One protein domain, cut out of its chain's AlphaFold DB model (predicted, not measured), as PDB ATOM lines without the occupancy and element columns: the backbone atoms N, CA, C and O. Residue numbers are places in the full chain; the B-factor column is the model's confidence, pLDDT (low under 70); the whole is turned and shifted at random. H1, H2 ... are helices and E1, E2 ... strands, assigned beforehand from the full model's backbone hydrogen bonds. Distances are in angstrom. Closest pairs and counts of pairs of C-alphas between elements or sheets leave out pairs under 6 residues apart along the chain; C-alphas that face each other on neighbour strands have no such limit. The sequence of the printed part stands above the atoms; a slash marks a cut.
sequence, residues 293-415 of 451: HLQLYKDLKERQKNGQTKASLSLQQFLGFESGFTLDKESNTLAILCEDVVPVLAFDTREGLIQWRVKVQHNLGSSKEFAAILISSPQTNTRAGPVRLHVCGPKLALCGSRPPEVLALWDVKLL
ATOM      1  N   HIS A 293      26.637 -25.635 -34.327       58.91
ATOM      2  CA  HIS A 293      26.555 -24.322 -33.701       58.91
ATOM      3  C   HIS A 293      26.896 -23.213 -34.674       58.91
ATOM      4  O   HIS A 293      28.000 -23.162 -35.220       58.91
ATOM      5  N   LEU A 294      25.963 -22.284 -34.827       66.00
ATOM      6  CA  LEU A 294      26.200 -21.019 -35.487       66.00
ATOM      7  C   LEU A 294      26.547 -19.969 -34.425       66.00
ATOM      8  O   LEU A 294      25.680 -19.508 -33.688       66.00
ATOM      9  N   GLN A 295      27.823 -19.600 -34.346       70.38
ATOM     10  CA  GLN A 295      28.304 -18.543 -33.455       70.38
ATOM     11  C   GLN A 295      28.573 -17.263 -34.245       70.38
ATOM     12  O   GLN A 295      29.363 -17.262 -35.193       70.38
ATOM     13  N   LEU A 296      27.943 -16.171 -33.822       71.31
ATOM     14  CA  LEU A 296      28.143 -14.837 -34.365       71.31
ATOM     15  C   LEU A 296      29.123 -14.065 -33.480       71.31
ATOM     16  O   LEU A 296      28.874 -13.850 -32.293       71.31
ATOM     17  N   TYR A 297      30.224 -13.618 -34.075       69.75
ATOM     18  CA  TYR A 297      31.208 -12.742 -33.441       69.75
ATOM     19  C   TYR A 297      31.066 -11.331 -34.005       69.75
ATOM     20  O   TYR A 297      30.617 -11.170 -35.140       69.75
ATOM     21  N   LYS A 298      31.448 -10.306 -33.230       68.44
ATOM     22  CA  LYS A 298      31.437  -8.923 -33.721       68.44
ATOM     23  C   LYS A 298      32.440  -8.735 -34.856       68.44
ATOM     24  O   LYS A 298      32.073  -8.168 -35.871       68.44
ATOM     25  N   ASP A 299      33.658  -9.247 -34.667       71.88
ATOM     26  CA  ASP A 299      34.773  -9.123 -35.604       71.88
ATOM     27  C   ASP A 299      35.693 -10.357 -35.566       71.88
ATOM     28  O   ASP A 299      35.795 -11.069 -34.562       71.88
ATOM     29  N   LEU A 300      36.453 -10.568 -36.646       63.66
ATOM     30  CA  LEU A 300      37.454 -11.642 -36.770       63.66
ATOM     31  C   LEU A 300      38.509 -11.631 -35.648       63.66
ATOM     32  O   LEU A 300      38.947 -12.692 -35.207       63.66
ATOM     33  N   LYS A 301      38.890 -10.442 -35.161       68.81
ATOM     34  CA  LYS A 301      39.886 -10.279 -34.087       68.81
ATOM     35  C   LYS A 301      39.389 -10.793 -32.731       68.81
ATOM     36  O   LYS A 301      40.196 -11.288 -31.951       68.81
ATOM     37  N   GLU A 302      38.088 -10.702 -32.452       60.31
ATOM     38  CA  GLU A 302      37.500 -11.250 -31.221       60.31
ATOM     39  C   GLU A 302      37.402 -12.774 -31.280       60.31
ATOM     40  O   GLU A 302      37.724 -13.442 -30.299       60.31
ATOM     41  N   ARG A 303      37.065 -13.339 -32.448       52.97
ATOM     42  CA  ARG A 303      37.063 -14.796 -32.648       52.97
ATOM     43  C   ARG A 303      38.439 -15.412 -32.385       52.97
ATOM     44  O   ARG A 303      38.525 -16.456 -31.752       52.97
ATOM     45  N   GLN A 304      39.514 -14.776 -32.852       54.44
ATOM     46  CA  GLN A 304      40.884 -15.277 -32.657       54.44
ATOM     47  C   GLN A 304      41.354 -15.223 -31.196       54.44
ATOM     48  O   GLN A 304      42.299 -15.917 -30.837       54.44
ATOM     49  N   LYS A 305      40.696 -14.417 -30.354       59.31
ATOM     50  CA  LYS A 305      40.993 -14.282 -28.923       59.31
ATOM     51  C   LYS A 305      40.021 -15.057 -28.023       59.31
ATOM     52  O   LYS A 305      40.028 -14.820 -26.821       59.31
ATOM     53  N   ASN A 306      39.180 -15.937 -28.579       53.66
ATOM     54  CA  ASN A 306      38.081 -16.596 -27.857       53.66
ATOM     55  C   ASN A 306      37.173 -15.596 -27.097       53.66
ATOM     56  O   ASN A 306      36.767 -15.846 -25.966       53.66
ATOM     57  N   GLY A 307      36.887 -14.436 -27.701       57.28
ATOM     58  CA  GLY A 307      36.011 -13.410 -27.122       57.28
ATOM     59  C   GLY A 307      34.539 -13.839 -27.017       57.28
ATOM     60  O   GLY A 307      34.128 -14.848 -27.589       57.28
ATOM     61  N   GLN A 308      33.726 -13.056 -26.297       51.88
ATOM     62  CA  GLN A 308      32.298 -13.343 -26.112       51.88
ATOM     63  C   GLN A 308      31.526 -13.304 -27.442       51.88
ATOM     64  O   GLN A 308      31.611 -12.348 -28.211       51.88
ATOM     65  N   THR A 309      30.732 -14.343 -27.706       59.44
ATOM     66  CA  THR A 309      29.850 -14.410 -28.879       59.44
ATOM     67  C   THR A 309      28.647 -13.476 -28.723       59.44
ATOM     68  O   THR A 309      28.024 -13.457 -27.663       59.44
ATOM     69  N   LYS A 310      28.266 -12.764 -29.791       66.06
ATOM     70  CA  LYS A 310      27.061 -11.913 -29.839       66.06
ATOM     71  C   LYS A 310      25.769 -12.722 -29.885       66.06
ATOM     72  O   LYS A 310      24.760 -12.307 -29.331       66.06
ATOM     73  N   ALA A 311      25.800 -13.849 -30.584       62.44
ATOM     74  CA  ALA A 311      24.707 -14.803 -30.642       62.44
ATOM     75  C   ALA A 311      25.287 -16.199 -30.863       62.44
ATOM     76  O   ALA A 311      26.276 -16.359 -31.580       62.44
ATOM     77  N   SER A 312      24.677 -17.204 -30.250       67.12
ATOM     78  CA  SER A 312      25.025 -18.607 -30.449       67.12
ATOM     79  C   SER A 312      23.732 -19.378 -30.651       67.12
ATOM     80  O   SER A 312      22.907 -19.447 -29.744       67.12
ATOM     81  N   LEU A 313      23.546 -19.920 -31.851       62.69
ATOM     82  CA  LEU A 313      22.363 -20.676 -32.250       62.69
ATOM     83  C   LEU A 313      22.738 -22.147 -32.433       62.69
ATOM     84  O   LEU A 313      23.733 -22.470 -33.086       62.69
ATOM     85  N   SER A 314      21.938 -23.033 -31.852       58.91
ATOM     86  CA  SER A 314      22.062 -24.486 -31.988       58.91
ATOM     87  C   SER A 314      21.191 -24.948 -33.154       58.91
ATOM     88  O   SER A 314      19.968 -24.902 -33.062       58.91
ATOM     89  N   LEU A 315      21.801 -25.373 -34.259       62.62
ATOM     90  CA  LEU A 315      21.098 -25.885 -35.434       62.62
ATOM     91  C   LEU A 315      20.876 -27.388 -35.269       62.62
ATOM     92  O   LEU A 315      21.815 -28.182 -35.377       62.62
ATOM     93  N   GLN A 316      19.629 -27.760 -34.995       60.06
ATOM     94  CA  GLN A 316      19.208 -29.138 -34.758       60.06
ATOM     95  C   GLN A 316      18.370 -29.665 -35.915       60.06
ATOM     96  O   GLN A 316      17.659 -28.909 -36.566       60.06
ATOM     97  N   GLN A 317      18.433 -30.979 -36.150       66.88
ATOM     98  CA  GLN A 317      17.522 -31.683 -37.059       66.88
ATOM     99  C   GLN A 317      17.387 -30.981 -38.422       66.88
ATOM    100  O   GLN A 317      16.299 -30.587 -38.826       66.88
ATOM    101  N   PHE A 318      18.520 -30.773 -39.098       78.00
ATOM    102  CA  PHE A 318      18.576 -30.078 -40.381       78.00
ATOM    103  C   PHE A 318      17.629 -30.706 -41.416       78.00
ATOM    104  O   PHE A 318      17.694 -31.904 -41.697       78.00
ATOM    105  N   LEU A 319      16.762 -29.872 -41.985       78.38
ATOM    106  CA  LEU A 319      15.738 -30.231 -42.965       78.38
ATOM    107  C   LEU A 319      16.124 -29.777 -44.375       78.38
ATOM    108  O   LEU A 319      15.772 -30.437 -45.349       78.38
ATOM    109  N   GLY A 320      16.876 -28.682 -44.493       84.75
ATOM    110  CA  GLY A 320      17.310 -28.137 -45.772       84.75
ATOM    111  C   GLY A 320      17.812 -26.706 -45.659       84.75
ATOM    112  O   GLY A 320      18.020 -26.184 -44.568       84.75
ATOM    113  N   PHE A 321      18.013 -26.043 -46.788       88.06
ATOM    114  CA  PHE A 321      18.268 -24.606 -46.817       88.06
ATOM    115  C   PHE A 321      17.562 -23.987 -48.020       88.06
ATOM    116  O   PHE A 321      17.381 -24.636 -49.048       88.06
ATOM    117  N   GLU A 322      17.225 -22.710 -47.917       88.12
ATOM    118  CA  GLU A 322      16.735 -21.915 -49.039       88.12
ATOM    119  C   GLU A 322      17.578 -20.659 -49.182       88.12
ATOM    120  O   GLU A 322      17.926 -20.015 -48.199       88.12
ATOM    121  N   SER A 323      17.924 -20.304 -50.415       87.88
ATOM    122  CA  SER A 323      18.735 -19.120 -50.701       87.88
ATOM    123  C   SER A 323      18.094 -18.242 -51.763       87.88
ATOM    124  O   SER A 323      17.376 -18.754 -52.626       87.88
ATOM    125  N   GLY A 324      18.431 -16.953 -51.759       81.06
ATOM    126  CA  GLY A 324      18.048 -16.019 -52.824       81.06
ATOM    127  C   GLY A 324      16.634 -15.454 -52.690       81.06
ATOM    128  O   GLY A 324      16.003 -15.129 -53.696       81.06
ATOM    129  N   PHE A 325      16.117 -15.353 -51.464       84.19
ATOM    130  CA  PHE A 325      14.915 -14.571 -51.175       84.19
ATOM    131  C   PHE A 325      15.303 -13.172 -50.683       84.19
ATOM    132  O   PHE A 325      16.404 -12.940 -50.196       84.19
ATOM    133  N   THR A 326      14.401 -12.210 -50.826       83.88
ATOM    134  CA  THR A 326      14.647 -10.840 -50.368       83.88
ATOM    135  C   THR A 326      14.155 -10.666 -48.938       83.88
ATOM    136  O   THR A 326      12.972 -10.903 -48.685       83.88
ATOM    137  N   LEU A 327      15.029 -10.224 -48.035       82.38
ATOM    138  CA  LEU A 327      14.688  -9.842 -46.661       82.38
ATOM    139  C   LEU A 327      15.324  -8.478 -46.373       82.38
ATOM    140  O   LEU A 327      16.511  -8.308 -46.615       82.38
ATOM    141  N   ASP A 328      14.539  -7.500 -45.922       79.50
ATOM    142  CA  ASP A 328      15.023  -6.158 -45.548       79.50
ATOM    143  C   ASP A 328      15.952  -5.476 -46.575       79.50
ATOM    144  O   ASP A 328      16.919  -4.814 -46.220       79.50
ATOM    145  N   LYS A 329      15.611  -5.589 -47.870       81.81
ATOM    146  CA  LYS A 329      16.366  -5.081 -49.044       81.81
ATOM    147  C   LYS A 329      17.643  -5.855 -49.399       81.81
ATOM    148  O   LYS A 329      18.225  -5.572 -50.442       81.81
ATOM    149  N   GLU A 330      18.004  -6.878 -48.633       84.19
ATOM    150  CA  GLU A 330      19.091  -7.797 -48.962       84.19
ATOM    151  C   GLU A 330      18.587  -8.949 -49.837       84.19
ATOM    152  O   GLU A 330      17.564  -9.573 -49.546       84.19
ATOM    153  N   SER A 331      19.300  -9.244 -50.926       83.75
ATOM    154  CA  SER A 331      18.968 -10.325 -51.873       83.75
ATOM    155  C   SER A 331      19.849 -11.568 -51.705       83.75
ATOM    156  O   SER A 331      19.464 -12.674 -52.092       83.75
ATOM    157  N   ASN A 332      21.015 -11.404 -51.083       90.56
ATOM    158  CA  ASN A 332      21.972 -12.466 -50.799       90.56
ATOM    159  C   ASN A 332      21.667 -13.100 -49.436       90.56
ATOM    160  O   ASN A 332      22.420 -12.944 -48.476       90.56
ATOM    161  N   THR A 333      20.542 -13.804 -49.340       90.38
ATOM    162  CA  THR A 333      20.097 -14.423 -48.085       90.38
ATOM    163  C   THR A 333      20.156 -15.950 -48.131       90.38
ATOM    164  O   THR A 333      20.020 -16.564 -49.198       90.38
ATOM    165  N   LEU A 334      20.357 -16.561 -46.962       89.75
ATOM    166  CA  LEU A 334      20.324 -18.002 -46.712       89.75
ATOM    167  C   LEU A 334      19.467 -18.287 -45.476       89.75
ATOM    168  O   LEU A 334      19.828 -17.879 -44.376       89.75
ATOM    169  N   ALA A 335      18.381 -19.030 -45.642       89.25
ATOM    170  CA  ALA A 335      17.645 -19.654 -44.551       89.25
ATOM    171  C   ALA A 335      18.163 -21.079 -44.351       89.25
ATOM    172  O   ALA A 335      18.220 -21.854 -45.309       89.25
ATOM    173  N   ILE A 336      18.517 -21.433 -43.119       87.75
ATOM    174  CA  ILE A 336      18.852 -22.812 -42.750       87.75
ATOM    175  C   ILE A 336      17.613 -23.425 -42.098       87.75
ATOM    176  O   ILE A 336      17.206 -23.022 -41.018       87.75
ATOM    177  N   LEU A 337      16.985 -24.386 -42.758       87.00
ATOM    178  CA  LEU A 337      15.766 -25.013 -42.270       87.00
ATOM    179  C   LEU A 337      16.143 -26.097 -41.263       87.00
ATOM    180  O   LEU A 337      16.727 -27.122 -41.620       87.00
ATOM    181  N   CYS A 338      15.802 -25.858 -40.006       81.44
ATOM    182  CA  CYS A 338      15.910 -26.805 -38.909       81.44
ATOM    183  C   CYS A 338      14.525 -26.958 -38.265       81.44
ATOM    184  O   CYS A 338      13.663 -26.099 -38.430       81.44
ATOM    185  N   GLU A 339      14.296 -28.067 -37.563       74.19
ATOM    186  CA  GLU A 339      12.986 -28.361 -36.958       74.19
ATOM    187  C   GLU A 339      12.589 -27.333 -35.888       74.19
ATOM    188  O   GLU A 339      11.438 -26.916 -35.836       74.19
ATOM    189  N   ASP A 340      13.559 -26.888 -35.083       66.44
ATOM    190  CA  ASP A 340      13.304 -26.022 -33.926       66.44
ATOM    191  C   ASP A 340      13.523 -24.526 -34.209       66.44
ATOM    192  O   ASP A 340      13.003 -23.669 -33.496       66.44
ATOM    193  N   VAL A 341      14.335 -24.182 -35.216       77.69
ATOM    194  CA  VAL A 341      14.687 -22.790 -35.533       77.69
ATOM    195  C   VAL A 341      15.014 -22.638 -37.013       77.69
ATOM    196  O   VAL A 341      15.641 -23.513 -37.594       77.69
ATOM    197  N   VAL A 342      14.661 -21.512 -37.631       85.81
ATOM    198  CA  VAL A 342      15.092 -21.190 -39.002       85.81
ATOM    199  C   VAL A 342      15.938 -19.916 -38.966       85.81
ATOM    200  O   VAL A 342      15.394 -18.813 -39.021       85.81
ATOM    201  N   PRO A 343      17.274 -20.012 -38.829       84.69
ATOM    202  CA  PRO A 343      18.135 -18.848 -38.897       84.69
ATOM    203  C   PRO A 343      18.208 -18.351 -40.335       84.69
ATOM    204  O   PRO A 343      18.496 -19.118 -41.261       84.69
ATOM    205  N   VAL A 344      18.020 -17.045 -40.492       88.19
ATOM    206  CA  VAL A 344      18.226 -16.344 -41.754       88.19
ATOM    207  C   VAL A 344      19.511 -15.530 -41.668       88.19
ATOM    208  O   VAL A 344      19.702 -14.737 -40.750       88.19
ATOM    209  N   LEU A 345      20.399 -15.747 -42.633       87.00
ATOM    210  CA  LEU A 345      21.673 -15.054 -42.777       87.00
ATOM    211  C   LEU A 345      21.617 -14.174 -44.021       87.00
ATOM    212  O   LEU A 345      21.200 -14.645 -45.077       87.00
ATOM    213  N   ALA A 346      22.062 -12.928 -43.902       88.19
ATOM    214  CA  ALA A 346      22.278 -12.024 -45.027       88.19
ATOM    215  C   ALA A 346      23.784 -11.839 -45.251       88.19
ATOM    216  O   ALA A 346      24.559 -11.822 -44.291       88.19
ATOM    217  N   PHE A 347      24.194 -11.734 -46.512       86.81
ATOM    218  CA  PHE A 347      25.590 -11.593 -46.911       86.81
ATOM    219  C   PHE A 347      25.764 -10.393 -47.837       86.81
ATOM    220  O   PHE A 347      25.000 -10.228 -48.781       86.81
ATOM    221  N   ASP A 348      26.833  -9.624 -47.653       85.94
ATOM    222  CA  ASP A 348      27.113  -8.469 -48.519       85.94
ATOM    223  C   ASP A 348      27.401  -8.889 -49.975       85.94
ATOM    224  O   ASP A 348      27.145  -8.144 -50.919       85.94
ATOM    225  N   THR A 349      27.925 -10.107 -50.177       87.94
ATOM    226  CA  THR A 349      28.328 -10.628 -51.491       87.94
ATOM    227  C   THR A 349      27.680 -11.968 -51.823       87.94
ATOM    228  O   THR A 349      27.424 -12.815 -50.959       87.94
ATOM    229  N   ARG A 350      27.468 -12.200 -53.123       86.12
ATOM    230  CA  ARG A 350      26.953 -13.473 -53.647       86.12
ATOM    231  C   ARG A 350      27.954 -14.610 -53.429       86.12
ATOM    232  O   ARG A 350      27.561 -15.746 -53.173       86.12
ATOM    233  N   GLU A 351      29.243 -14.309 -53.496       86.56
ATOM    234  CA  GLU A 351      30.332 -15.252 -53.249       86.56
ATOM    235  C   GLU A 351      30.313 -15.734 -51.794       86.56
ATOM    236  O   GLU A 351      30.433 -16.935 -51.548       86.56
ATOM    237  N   GLY A 352      30.088 -14.822 -50.840       84.19
ATOM    238  CA  GLY A 352      29.953 -15.150 -49.420       84.19
ATOM    239  C   GLY A 352      28.783 -16.097 -49.154       84.19
ATOM    240  O   GLY A 352      28.957 -17.112 -48.476       84.19
ATOM    241  N   LEU A 353      27.630 -15.826 -49.775       87.81
ATOM    242  CA  LEU A 353      26.460 -16.707 -49.744       87.81
ATOM    243  C   LEU A 353      26.788 -18.114 -50.274       87.81
ATOM    244  O   LEU A 353      26.448 -19.111 -49.634       87.81
ATOM    245  N   ILE A 354      27.453 -18.216 -51.430       85.38
ATOM    246  CA  ILE A 354      27.803 -19.507 -52.048       85.38
ATOM    247  C   ILE A 354      28.775 -20.292 -51.163       85.38
ATOM    248  O   ILE A 354      28.549 -21.476 -50.910       85.38
ATOM    249  N   GLN A 355      29.827 -19.647 -50.654       83.56
ATOM    250  CA  GLN A 355      30.793 -20.289 -49.758       83.56
ATOM    251  C   GLN A 355      30.117 -20.829 -48.498       83.56
ATOM    252  O   GLN A 355      30.360 -21.970 -48.099       83.56
ATOM    253  N   TRP A 356      29.237 -20.034 -47.886       84.31
ATOM    254  CA  TRP A 356      28.483 -20.461 -46.715       84.31
ATOM    255  C   TRP A 356      27.526 -21.600 -47.025       84.31
ATOM    256  O   TRP A 356      27.494 -22.568 -46.270       84.31
ATOM    257  N   ARG A 357      26.809 -21.548 -48.147       82.25
ATOM    258  CA  ARG A 357      25.927 -22.636 -48.580       82.25
ATOM    259  C   ARG A 357      26.692 -23.948 -48.740       82.25
ATOM    260  O   ARG A 357      26.277 -24.957 -48.179       82.25
ATOM    261  N   VAL A 358      27.829 -23.933 -49.441       79.06
ATOM    262  CA  VAL A 358      28.681 -25.123 -49.619       79.06
ATOM    263  C   VAL A 358      29.178 -25.635 -48.269       79.06
ATOM    264  O   VAL A 358      29.127 -26.834 -48.000       79.06
ATOM    265  N   LYS A 359      29.607 -24.734 -47.383       72.25
ATOM    266  CA  LYS A 359      30.080 -25.091 -46.045       72.25
ATOM    267  C   LYS A 359      28.974 -25.710 -45.190       72.25
ATOM    268  O   LYS A 359      29.210 -26.730 -44.549       72.25
ATOM    269  N   VAL A 360      27.781 -25.125 -45.181       75.69
ATOM    270  CA  VAL A 360      26.617 -25.654 -44.461       75.69
ATOM    271  C   VAL A 360      26.237 -27.019 -45.026       75.69
ATOM    272  O   VAL A 360      26.134 -27.969 -44.259       75.69
ATOM    273  N   GLN A 361      26.145 -27.160 -46.348       74.81
ATOM    274  CA  GLN A 361      25.820 -28.426 -47.010       74.81
ATOM    275  C   GLN A 361      26.851 -29.530 -46.723       74.81
ATOM    276  O   GLN A 361      26.490 -30.692 -46.546       74.81
ATOM    277  N   HIS A 362      28.136 -29.182 -46.645       67.56
ATOM    278  CA  HIS A 362      29.191 -30.129 -46.292       67.56
ATOM    279  C   HIS A 362      29.073 -30.614 -44.837       67.56
ATOM    280  O   HIS A 362      29.251 -31.800 -44.576       67.56
ATOM    281  N   ASN A 363      28.744 -29.717 -43.899       59.47
ATOM    282  CA  ASN A 363      28.711 -30.029 -42.465       59.47
ATOM    283  C   ASN A 363      27.372 -30.626 -41.988       59.47
ATOM    284  O   ASN A 363      27.377 -31.514 -41.143       59.47
ATOM    285  N   LEU A 364      26.235 -30.144 -42.500       67.12
ATOM    286  CA  LEU A 364      24.884 -30.589 -42.117       67.12
ATOM    287  C   LEU A 364      24.294 -31.638 -43.069       67.12
ATOM    288  O   LEU A 364      23.348 -32.339 -42.719       67.12
ATOM    289  N   GLY A 365      24.872 -31.789 -44.260       66.88
ATOM    290  CA  GLY A 365      24.367 -32.658 -45.313       66.88
ATOM    291  C   GLY A 365      23.559 -31.911 -46.373       66.88
ATOM    292  O   GLY A 365      23.416 -30.693 -46.362       66.88
ATOM    293  N   SER A 366      23.051 -32.669 -47.341       71.75
ATOM    294  CA  SER A 366      22.287 -32.154 -48.476       71.75
ATOM    295  C   SER A 366      20.821 -32.553 -48.362       71.75
ATOM    296  O   SER A 366      20.536 -33.741 -48.194       71.75
ATOM    297  N   SER A 367      19.914 -31.595 -48.535       80.94
ATOM    298  CA  SER A 367      18.507 -31.865 -48.825       80.94
ATOM    299  C   SER A 367      18.273 -31.878 -50.339       80.94
ATOM    300  O   SER A 367      18.982 -31.210 -51.097       80.94
ATOM    301  N   LYS A 368      17.291 -32.662 -50.791       82.62
ATOM    302  CA  LYS A 368      16.714 -32.508 -52.133       82.62
ATOM    303  C   LYS A 368      15.518 -31.573 -52.037       82.62
ATOM    304  O   LYS A 368      14.699 -31.734 -51.137       82.62
ATOM    305  N   GLU A 369      15.432 -30.628 -52.958       85.56
ATOM    306  CA  GLU A 369      14.395 -29.603 -52.984       85.56
ATOM    307  C   GLU A 369      13.451 -29.849 -54.165       85.56
ATOM    308  O   GLU A 369      13.907 -30.079 -55.287       85.56
ATOM    309  N   PHE A 370      12.147 -29.778 -53.917       85.62
ATOM    310  CA  PHE A 370      11.109 -29.910 -54.933       85.62
ATOM    311  C   PHE A 370      10.125 -28.748 -54.823       85.62
ATOM    312  O   PHE A 370       9.660 -28.415 -53.734       85.62
ATOM    313  N   ALA A 371       9.777 -28.140 -55.956       83.19
ATOM    314  CA  ALA A 371       8.703 -27.158 -56.002       83.19
ATOM    315  C   ALA A 371       7.344 -27.864 -55.876       83.19
ATOM    316  O   ALA A 371       7.109 -28.885 -56.525       83.19
ATOM    317  N   ALA A 372       6.451 -27.313 -55.062       81.56
ATOM    318  CA  ALA A 372       5.100 -27.820 -54.864       81.56
ATOM    319  C   ALA A 372       4.094 -26.664 -54.736       81.56
ATOM    320  O   ALA A 372       4.462 -25.496 -54.585       81.56
ATOM    321  N   ILE A 373       2.804 -26.985 -54.824       78.19
ATOM    322  CA  ILE A 373       1.710 -26.023 -54.657       78.19
ATOM    323  C   ILE A 373       0.808 -26.542 -53.543       78.19
ATOM    324  O   ILE A 373       0.281 -27.649 -53.634       78.19
ATOM    325  N   LEU A 374       0.632 -25.738 -52.496       78.56
ATOM    326  CA  LEU A 374      -0.314 -26.012 -51.426       78.56
ATOM    327  C   LEU A 374      -1.715 -25.648 -51.916       78.56
ATOM    328  O   LEU A 374      -1.971 -24.480 -52.212       78.56
ATOM    329  N   ILE A 375      -2.600 -26.640 -52.018       74.56
ATOM    330  CA  ILE A 375      -3.972 -26.452 -52.519       74.56
ATOM    331  C   ILE A 375      -4.928 -26.106 -51.372       74.56
ATOM    332  O   ILE A 375      -5.708 -25.162 -51.478       74.56
ATOM    333  N   SER A 376      -4.833 -26.825 -50.254       65.44
ATOM    334  CA  SER A 376      -5.619 -26.593 -49.043       65.44
ATOM    335  C   SER A 376      -4.822 -27.012 -47.806       65.44
ATOM    336  O   SER A 376      -3.931 -27.856 -47.883       65.44
ATOM    337  N   SER A 377      -5.118 -26.386 -46.667       66.81
ATOM    338  CA  SER A 377      -4.519 -26.710 -45.371       66.81
ATOM    339  C   SER A 377      -5.620 -26.762 -44.311       66.81
ATOM    340  O   SER A 377      -6.434 -25.837 -44.261       66.81
ATOM    341  N   PRO A 378      -5.661 -27.798 -43.454       58.16
ATOM    342  CA  PRO A 378      -6.580 -27.845 -42.318       58.16
ATOM    343  C   PRO A 378      -6.214 -26.829 -41.220       58.16
ATOM    344  O   PRO A 378      -7.031 -26.531 -40.353       58.16
ATOM    345  N   GLN A 379      -5.003 -26.257 -41.256       58.88
ATOM    346  CA  GLN A 379      -4.580 -25.209 -40.329       58.88
ATOM    347  C   GLN A 379      -5.015 -23.830 -40.837       58.88
ATOM    348  O   GLN A 379      -4.677 -23.414 -41.943       58.88
ATOM    349  N   THR A 380      -5.718 -23.074 -39.990       49.62
ATOM    350  CA  THR A 380      -6.429 -21.828 -40.337       49.62
ATOM    351  C   THR A 380      -5.547 -20.661 -40.814       49.62
ATOM    352  O   THR A 380      -6.086 -19.644 -41.242       49.62
ATOM    353  N   ASN A 381      -4.214 -20.786 -40.770       56.94
ATOM    354  CA  ASN A 381      -3.269 -19.703 -41.079       56.94
ATOM    355  C   ASN A 381      -2.429 -19.903 -42.355       56.94
ATOM    356  O   ASN A 381      -1.681 -18.996 -42.725       56.94
ATOM    357  N   THR A 382      -2.539 -21.031 -43.063       62.41
ATOM    358  CA  THR A 382      -1.744 -21.295 -44.280       62.41
ATOM    359  C   THR A 382      -2.576 -21.087 -45.547       62.41
ATOM    360  O   THR A 382      -3.486 -21.854 -45.846       62.41
ATOM    361  N   ARG A 383      -2.270 -20.030 -46.315       65.50
ATOM    362  CA  ARG A 383      -2.936 -19.742 -47.602       65.50
ATOM    363  C   ARG A 383      -2.416 -20.669 -48.703       65.50
ATOM    364  O   ARG A 383      -1.220 -20.947 -48.754       65.50
ATOM    365  N   ALA A 384      -3.302 -21.076 -49.612       72.75
ATOM    366  CA  ALA A 384      -2.930 -21.802 -50.822       72.75
ATOM    367  C   ALA A 384      -1.908 -21.003 -51.650       72.75
ATOM    368  O   ALA A 384      -2.033 -19.782 -51.794       72.75
ATOM    369  N   GLY A 385      -0.885 -21.675 -52.177       76.00
ATOM    370  CA  GLY A 385       0.217 -20.997 -52.855       76.00
ATOM    371  C   GLY A 385       1.464 -21.857 -53.068       76.00
ATOM    372  O   GLY A 385       1.477 -23.038 -52.715       76.00
ATOM    373  N   PRO A 386       2.519 -21.282 -53.672       81.00
ATOM    374  CA  PRO A 386       3.765 -21.990 -53.928       81.00
ATOM    375  C   PRO A 386       4.492 -22.309 -52.619       81.00
ATOM    376  O   PRO A 386       4.661 -21.449 -51.754       81.00
ATOM    377  N   VAL A 387       4.949 -23.548 -52.510       86.12
ATOM    378  CA  VAL A 387       5.660 -24.112 -51.358       86.12
ATOM    379  C   VAL A 387       6.833 -24.952 -51.858       86.12
ATOM    380  O   VAL A 387       6.900 -25.320 -53.034       86.12
ATOM    381  N   ARG A 388       7.784 -25.259 -50.982       86.31
ATOM    382  CA  ARG A 388       8.904 -26.153 -51.289       86.31
ATOM    383  C   ARG A 388       8.882 -27.369 -50.388       86.31
ATOM    384  O   ARG A 388       8.632 -27.268 -49.192       86.31
ATOM    385  N   LEU A 389       9.168 -28.521 -50.970       86.69
ATOM    386  CA  LEU A 389       9.366 -29.767 -50.252       86.69
ATOM    387  C   LEU A 389      10.862 -30.040 -50.148       86.69
ATOM    388  O   LEU A 389      11.560 -30.120 -51.158       86.69
ATOM    389  N   HIS A 390      11.338 -30.215 -48.922       86.88
ATOM    390  CA  HIS A 390      12.713 -30.588 -48.622       86.88
ATOM    391  C   HIS A 390      12.751 -32.031 -48.131       86.88
ATOM    392  O   HIS A 390      12.100 -32.383 -47.148       86.88
ATOM    393  N   VAL A 391      13.518 -32.874 -48.816       82.31
ATOM    394  CA  VAL A 391      13.769 -34.264 -48.416       82.31
ATOM    395  C   VAL A 391      15.169 -34.352 -47.828       82.31
ATOM    396  O   VAL A 391      16.158 -34.156 -48.542       82.31
ATOM    397  N   CYS A 392      15.259 -34.683 -46.541       76.31
ATOM    398  CA  CYS A 392      16.518 -34.857 -45.823       76.31
ATOM    399  C   CYS A 392      16.503 -36.187 -45.057       76.31
ATOM    400  O   CYS A 392      15.875 -36.328 -44.006       76.31
ATOM    401  N   GLY A 393      17.187 -37.198 -45.604       73.62
ATOM    402  CA  GLY A 393      17.181 -38.550 -45.041       73.62
ATOM    403  C   GLY A 393      15.762 -39.144 -45.001       73.62
ATOM    404  O   GLY A 393      15.102 -39.160 -46.040       73.62
ATOM    405  N   PRO A 394      15.279 -39.637 -43.844       70.88
ATOM    406  CA  PRO A 394      13.921 -40.161 -43.708       70.88
ATOM    407  C   PRO A 394      12.876 -39.063 -43.465       70.88
ATOM    408  O   PRO A 394      11.734 -39.397 -43.194       70.88
ATOM    409  N   LYS A 395      13.231 -37.773 -43.497       75.88
ATOM    410  CA  LYS A 395      12.293 -36.679 -43.219       75.88
ATOM    411  C   LYS A 395      11.901 -35.936 -44.492       75.88
ATOM    412  O   LYS A 395      12.751 -35.637 -45.333       75.88
ATOM    413  N   LEU A 396      10.617 -35.610 -44.591       82.69
ATOM    414  CA  LEU A 396      10.030 -34.744 -45.608       82.69
ATOM    415  C   LEU A 396       9.487 -33.495 -44.910       82.69
ATOM    416  O   LEU A 396       8.621 -33.617 -44.049       82.69
ATOM    417  N   ALA A 397       9.982 -32.315 -45.268       84.81
ATOM    418  CA  ALA A 397       9.538 -31.042 -44.712       84.81
ATOM    419  C   ALA A 397       8.861 -30.189 -45.789       84.81
ATOM    420  O   ALA A 397       9.424 -29.989 -46.865       84.81
ATOM    421  N   LEU A 398       7.675 -29.660 -45.494       85.81
ATOM    422  CA  LEU A 398       7.012 -28.645 -46.308       85.81
ATOM    423  C   LEU A 398       7.387 -27.268 -45.780       85.81
ATOM    424  O   LEU A 398       7.141 -26.966 -44.615       85.81
ATOM    425  N   CYS A 399       7.951 -26.434 -46.641       86.94
ATOM    426  CA  CYS A 399       8.344 -25.072 -46.322       86.94
ATOM    427  C   CYS A 399       7.570 -24.081 -47.192       86.94
ATOM    428  O   CYS A 399       7.345 -24.310 -48.382       86.94
ATOM    429  N   GLY A 400       7.150 -22.976 -46.593       81.69
ATOM    430  CA  GLY A 400       6.485 -21.871 -47.278       81.69
ATOM    431  C   GLY A 400       6.947 -20.538 -46.704       81.69
ATOM    432  O   GLY A 400       7.923 -20.518 -45.972       81.69
ATOM    433  N   SER A 401       6.247 -19.451 -47.045       78.75
ATOM    434  CA  SER A 401       6.498 -18.064 -46.601       78.75
ATOM    435  C   SER A 401       7.817 -17.404 -47.054       78.75
ATOM    436  O   SER A 401       8.686 -18.001 -47.689       78.75
ATOM    437  N   ARG A 402       7.910 -16.087 -46.814       81.06
ATOM    438  CA  ARG A 402       9.119 -15.262 -46.980       81.06
ATOM    439  C   ARG A 402       9.240 -14.355 -45.745       81.06
ATOM    440  O   ARG A 402       8.431 -13.433 -45.646       81.06
ATOM    441  N   PRO A 403      10.200 -14.585 -44.830       83.44
ATOM    442  CA  PRO A 403      11.247 -15.618 -44.856       83.44
ATOM    443  C   PRO A 403      10.693 -17.062 -44.823       83.44
ATOM    444  O   PRO A 403       9.550 -17.252 -44.408       83.44
ATOM    445  N   PRO A 404      11.460 -18.061 -45.307       85.81
ATOM    446  CA  PRO A 404      11.036 -19.462 -45.308       85.81
ATOM    447  C   PRO A 404      10.768 -19.993 -43.896       85.81
ATOM    448  O   PRO A 404      11.612 -19.841 -43.016       85.81
ATOM    449  N   GLU A 405       9.636 -20.662 -43.702       84.12
ATOM    450  CA  GLU A 405       9.255 -21.337 -42.457       84.12
ATOM    451  C   GLU A 405       8.827 -22.781 -42.735       84.12
ATOM    452  O   GLU A 405       8.275 -23.098 -43.793       84.12
ATOM    453  N   VAL A 406       9.079 -23.668 -41.768       83.62
ATOM    454  CA  VAL A 406       8.670 -25.076 -41.831       83.62
ATOM    455  C   VAL A 406       7.198 -25.171 -41.432       83.62
ATOM    456  O   VAL A 406       6.843 -24.940 -40.281       83.62
ATOM    457  N   LEU A 407       6.342 -25.515 -42.389       81.81
ATOM    458  CA  LEU A 407       4.892 -25.607 -42.207       81.81
ATOM    459  C   LEU A 407       4.457 -26.990 -41.712       81.81
ATOM    460  O   LEU A 407       3.515 -27.104 -40.934       81.81
ATOM    461  N   ALA A 408       5.122 -28.046 -42.184       77.56
ATOM    462  CA  ALA A 408       4.812 -29.421 -41.809       77.56
ATOM    463  C   ALA A 408       6.022 -30.346 -41.984       77.56
ATOM    464  O   ALA A 408       6.912 -30.078 -42.794       77.56
ATOM    465  N   LEU A 409       6.040 -31.446 -41.229       76.88
ATOM    466  CA  LEU A 409       7.126 -32.421 -41.208       76.88
ATOM    467  C   LEU A 409       6.569 -33.848 -41.128       76.88
ATOM    468  O   LEU A 409       5.731 -34.143 -40.277       76.88
ATOM    469  N   TRP A 410       7.083 -34.746 -41.966       75.19
ATOM    470  CA  TRP A 410       6.709 -36.163 -42.001       75.19
ATOM    471  C   TRP A 410       7.939 -37.075 -42.010       75.19
ATOM    472  O   TRP A 410       9.010 -36.689 -42.479       75.19
ATOM    473  N   ASP A 411       7.769 -38.314 -41.534       67.00
ATOM    474  CA  ASP A 411       8.735 -39.399 -41.746       67.00
ATOM    475  C   ASP A 411       8.334 -40.188 -43.002       67.00
ATOM    476  O   ASP A 411       7.227 -40.722 -43.087       67.00
ATOM    477  N   VAL A 412       9.241 -40.270 -43.972       67.38
ATOM    478  CA  VAL A 412       9.054 -40.938 -45.264       67.38
ATOM    479  C   VAL A 412       8.668 -42.406 -45.086       67.38
ATOM    480  O   VAL A 412       7.901 -42.928 -45.887       67.38
ATOM    481  N   LYS A 413       9.113 -43.079 -44.015       58.03
ATOM    482  CA  LYS A 413       8.736 -44.481 -43.748       58.03
ATOM    483  C   LYS A 413       7.259 -44.650 -43.387       58.03
ATOM    484  O   LYS A 413       6.723 -45.749 -43.517       58.03
ATOM    485  N   LEU A 414       6.610 -43.590 -42.911       54.31
ATOM    486  CA  LEU A 414       5.183 -43.587 -42.594       54.31
ATOM    487  C   LEU A 414       4.322 -43.271 -43.826       54.31
ATOM    488  O   LEU A 414       3.111 -43.492 -43.788       54.31
ATOM    489  N   LEU A 415       4.936 -42.814 -44.922       56.75
ATOM    490  CA  LEU A 415       4.269 -42.574 -46.197       56.75
ATOM    491  C   LEU A 415       4.074 -43.921 -46.910       56.75
ATOM    492  O   LEU A 415       4.971 -44.430 -47.582       56.75
TER     493      LEU A 415
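This is residues 293 to 415 of the 451 residues of a protein of Bombyx mori (UniProt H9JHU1). A strongly twisted sheet of four strands, E6 to E9, and a smaller sheet of three, E3 to E5, make a loose sandwich, their strands crossed, with the long helix H2 covering the other face of the smaller sheet. The two-stranded ribbon E1 and E2, with the short helix H1 at its far end, makes an arm at one end of the long axis, and the loop from E6 to E7 is at the other. The printed part has 123 residues, with two named helices and nine named strands in the order E1 H1 E2 E3 E4 E5 H2 E6 E7 E8 E9; the sheets run E6 E7 E8 E9, E3 E4 E5 and E1 E2, each antiparallel, and the class is mixed, helices and strands. It is only just compact, close to loose, with a radius of gyration of the C-alphas of 16.0 A and spans of 51 by 34 by 26 A.

E1, residues 293 to 296, begins at C-alpha 293 (26.555, -24.322, -33.701). H1 is residues 300 to 303 and E2 residues 311 to 315. E3, residues 318 to 323, is 15.1 A long; E4, residues 333 to 338, is 16.0 A; E5 is residues 344 to 346. H2, residues 350 to 364, is 20.7 A long and begins at C-alpha 350 (26.953, -13.473, -53.647). E6, residues 368 to 374, is 18.2 A long, E7, residues 385 to 392, 22.5 A, and E8, residues 395 to 400, 16.4 A. E9, residues 405 to 411, is 18.1 A long and ends at C-alpha 411 (8.735, -39.399, -41.746).

E1 and E2 are antiparallel neighbours, with N 294 and O 313 at 2.8 A. E2 and E3 meet only through their link. E3 E4 E5 is a meander, each strand the antiparallel neighbour of the one before; N 322 and O 335 are 2.9 A apart, N 334 and O 345 2.8 A. H2 is on this sheet at a height over the sheet of 9.5 A, over E3 and E4 and along the strands, at 1 degrees to E4 on the local plane; the two form two layers, a helix on one face of a sheet. Its closest C-alphas to E4 are those of Leu 353 and Thr 333, 7.0 A. E6 E7 E8 E9 is a second meander, with N 370 and O 389 at 2.8 A, N 390 and O 397 at 2.8 A and N 398 and O 408 at 2.8 A. The two meanders form a sandwich, two sheets face to face, with strands at 55 degrees and facing parts 10.1 A centre to centre. The closest C-alphas of E3 and E7 are those of Leu 319 and Cys 392, 5.5 A. H2 is not on the four-stranded sheet. In H2 every O i to N i+4 pair is within hydrogen-bond range; H1 is too short for such a pair.

The outline is only just elongated, and the two C-alphas farthest apart, those of Lys 305 and Ser 376, are 52.2 A apart. The printed part has no cut, and no link is long. The mean pLDDT of the printed part is 75.4; 40 residues are under 70, among them residues 300 to 317, 376 to 383 and 411 to 415.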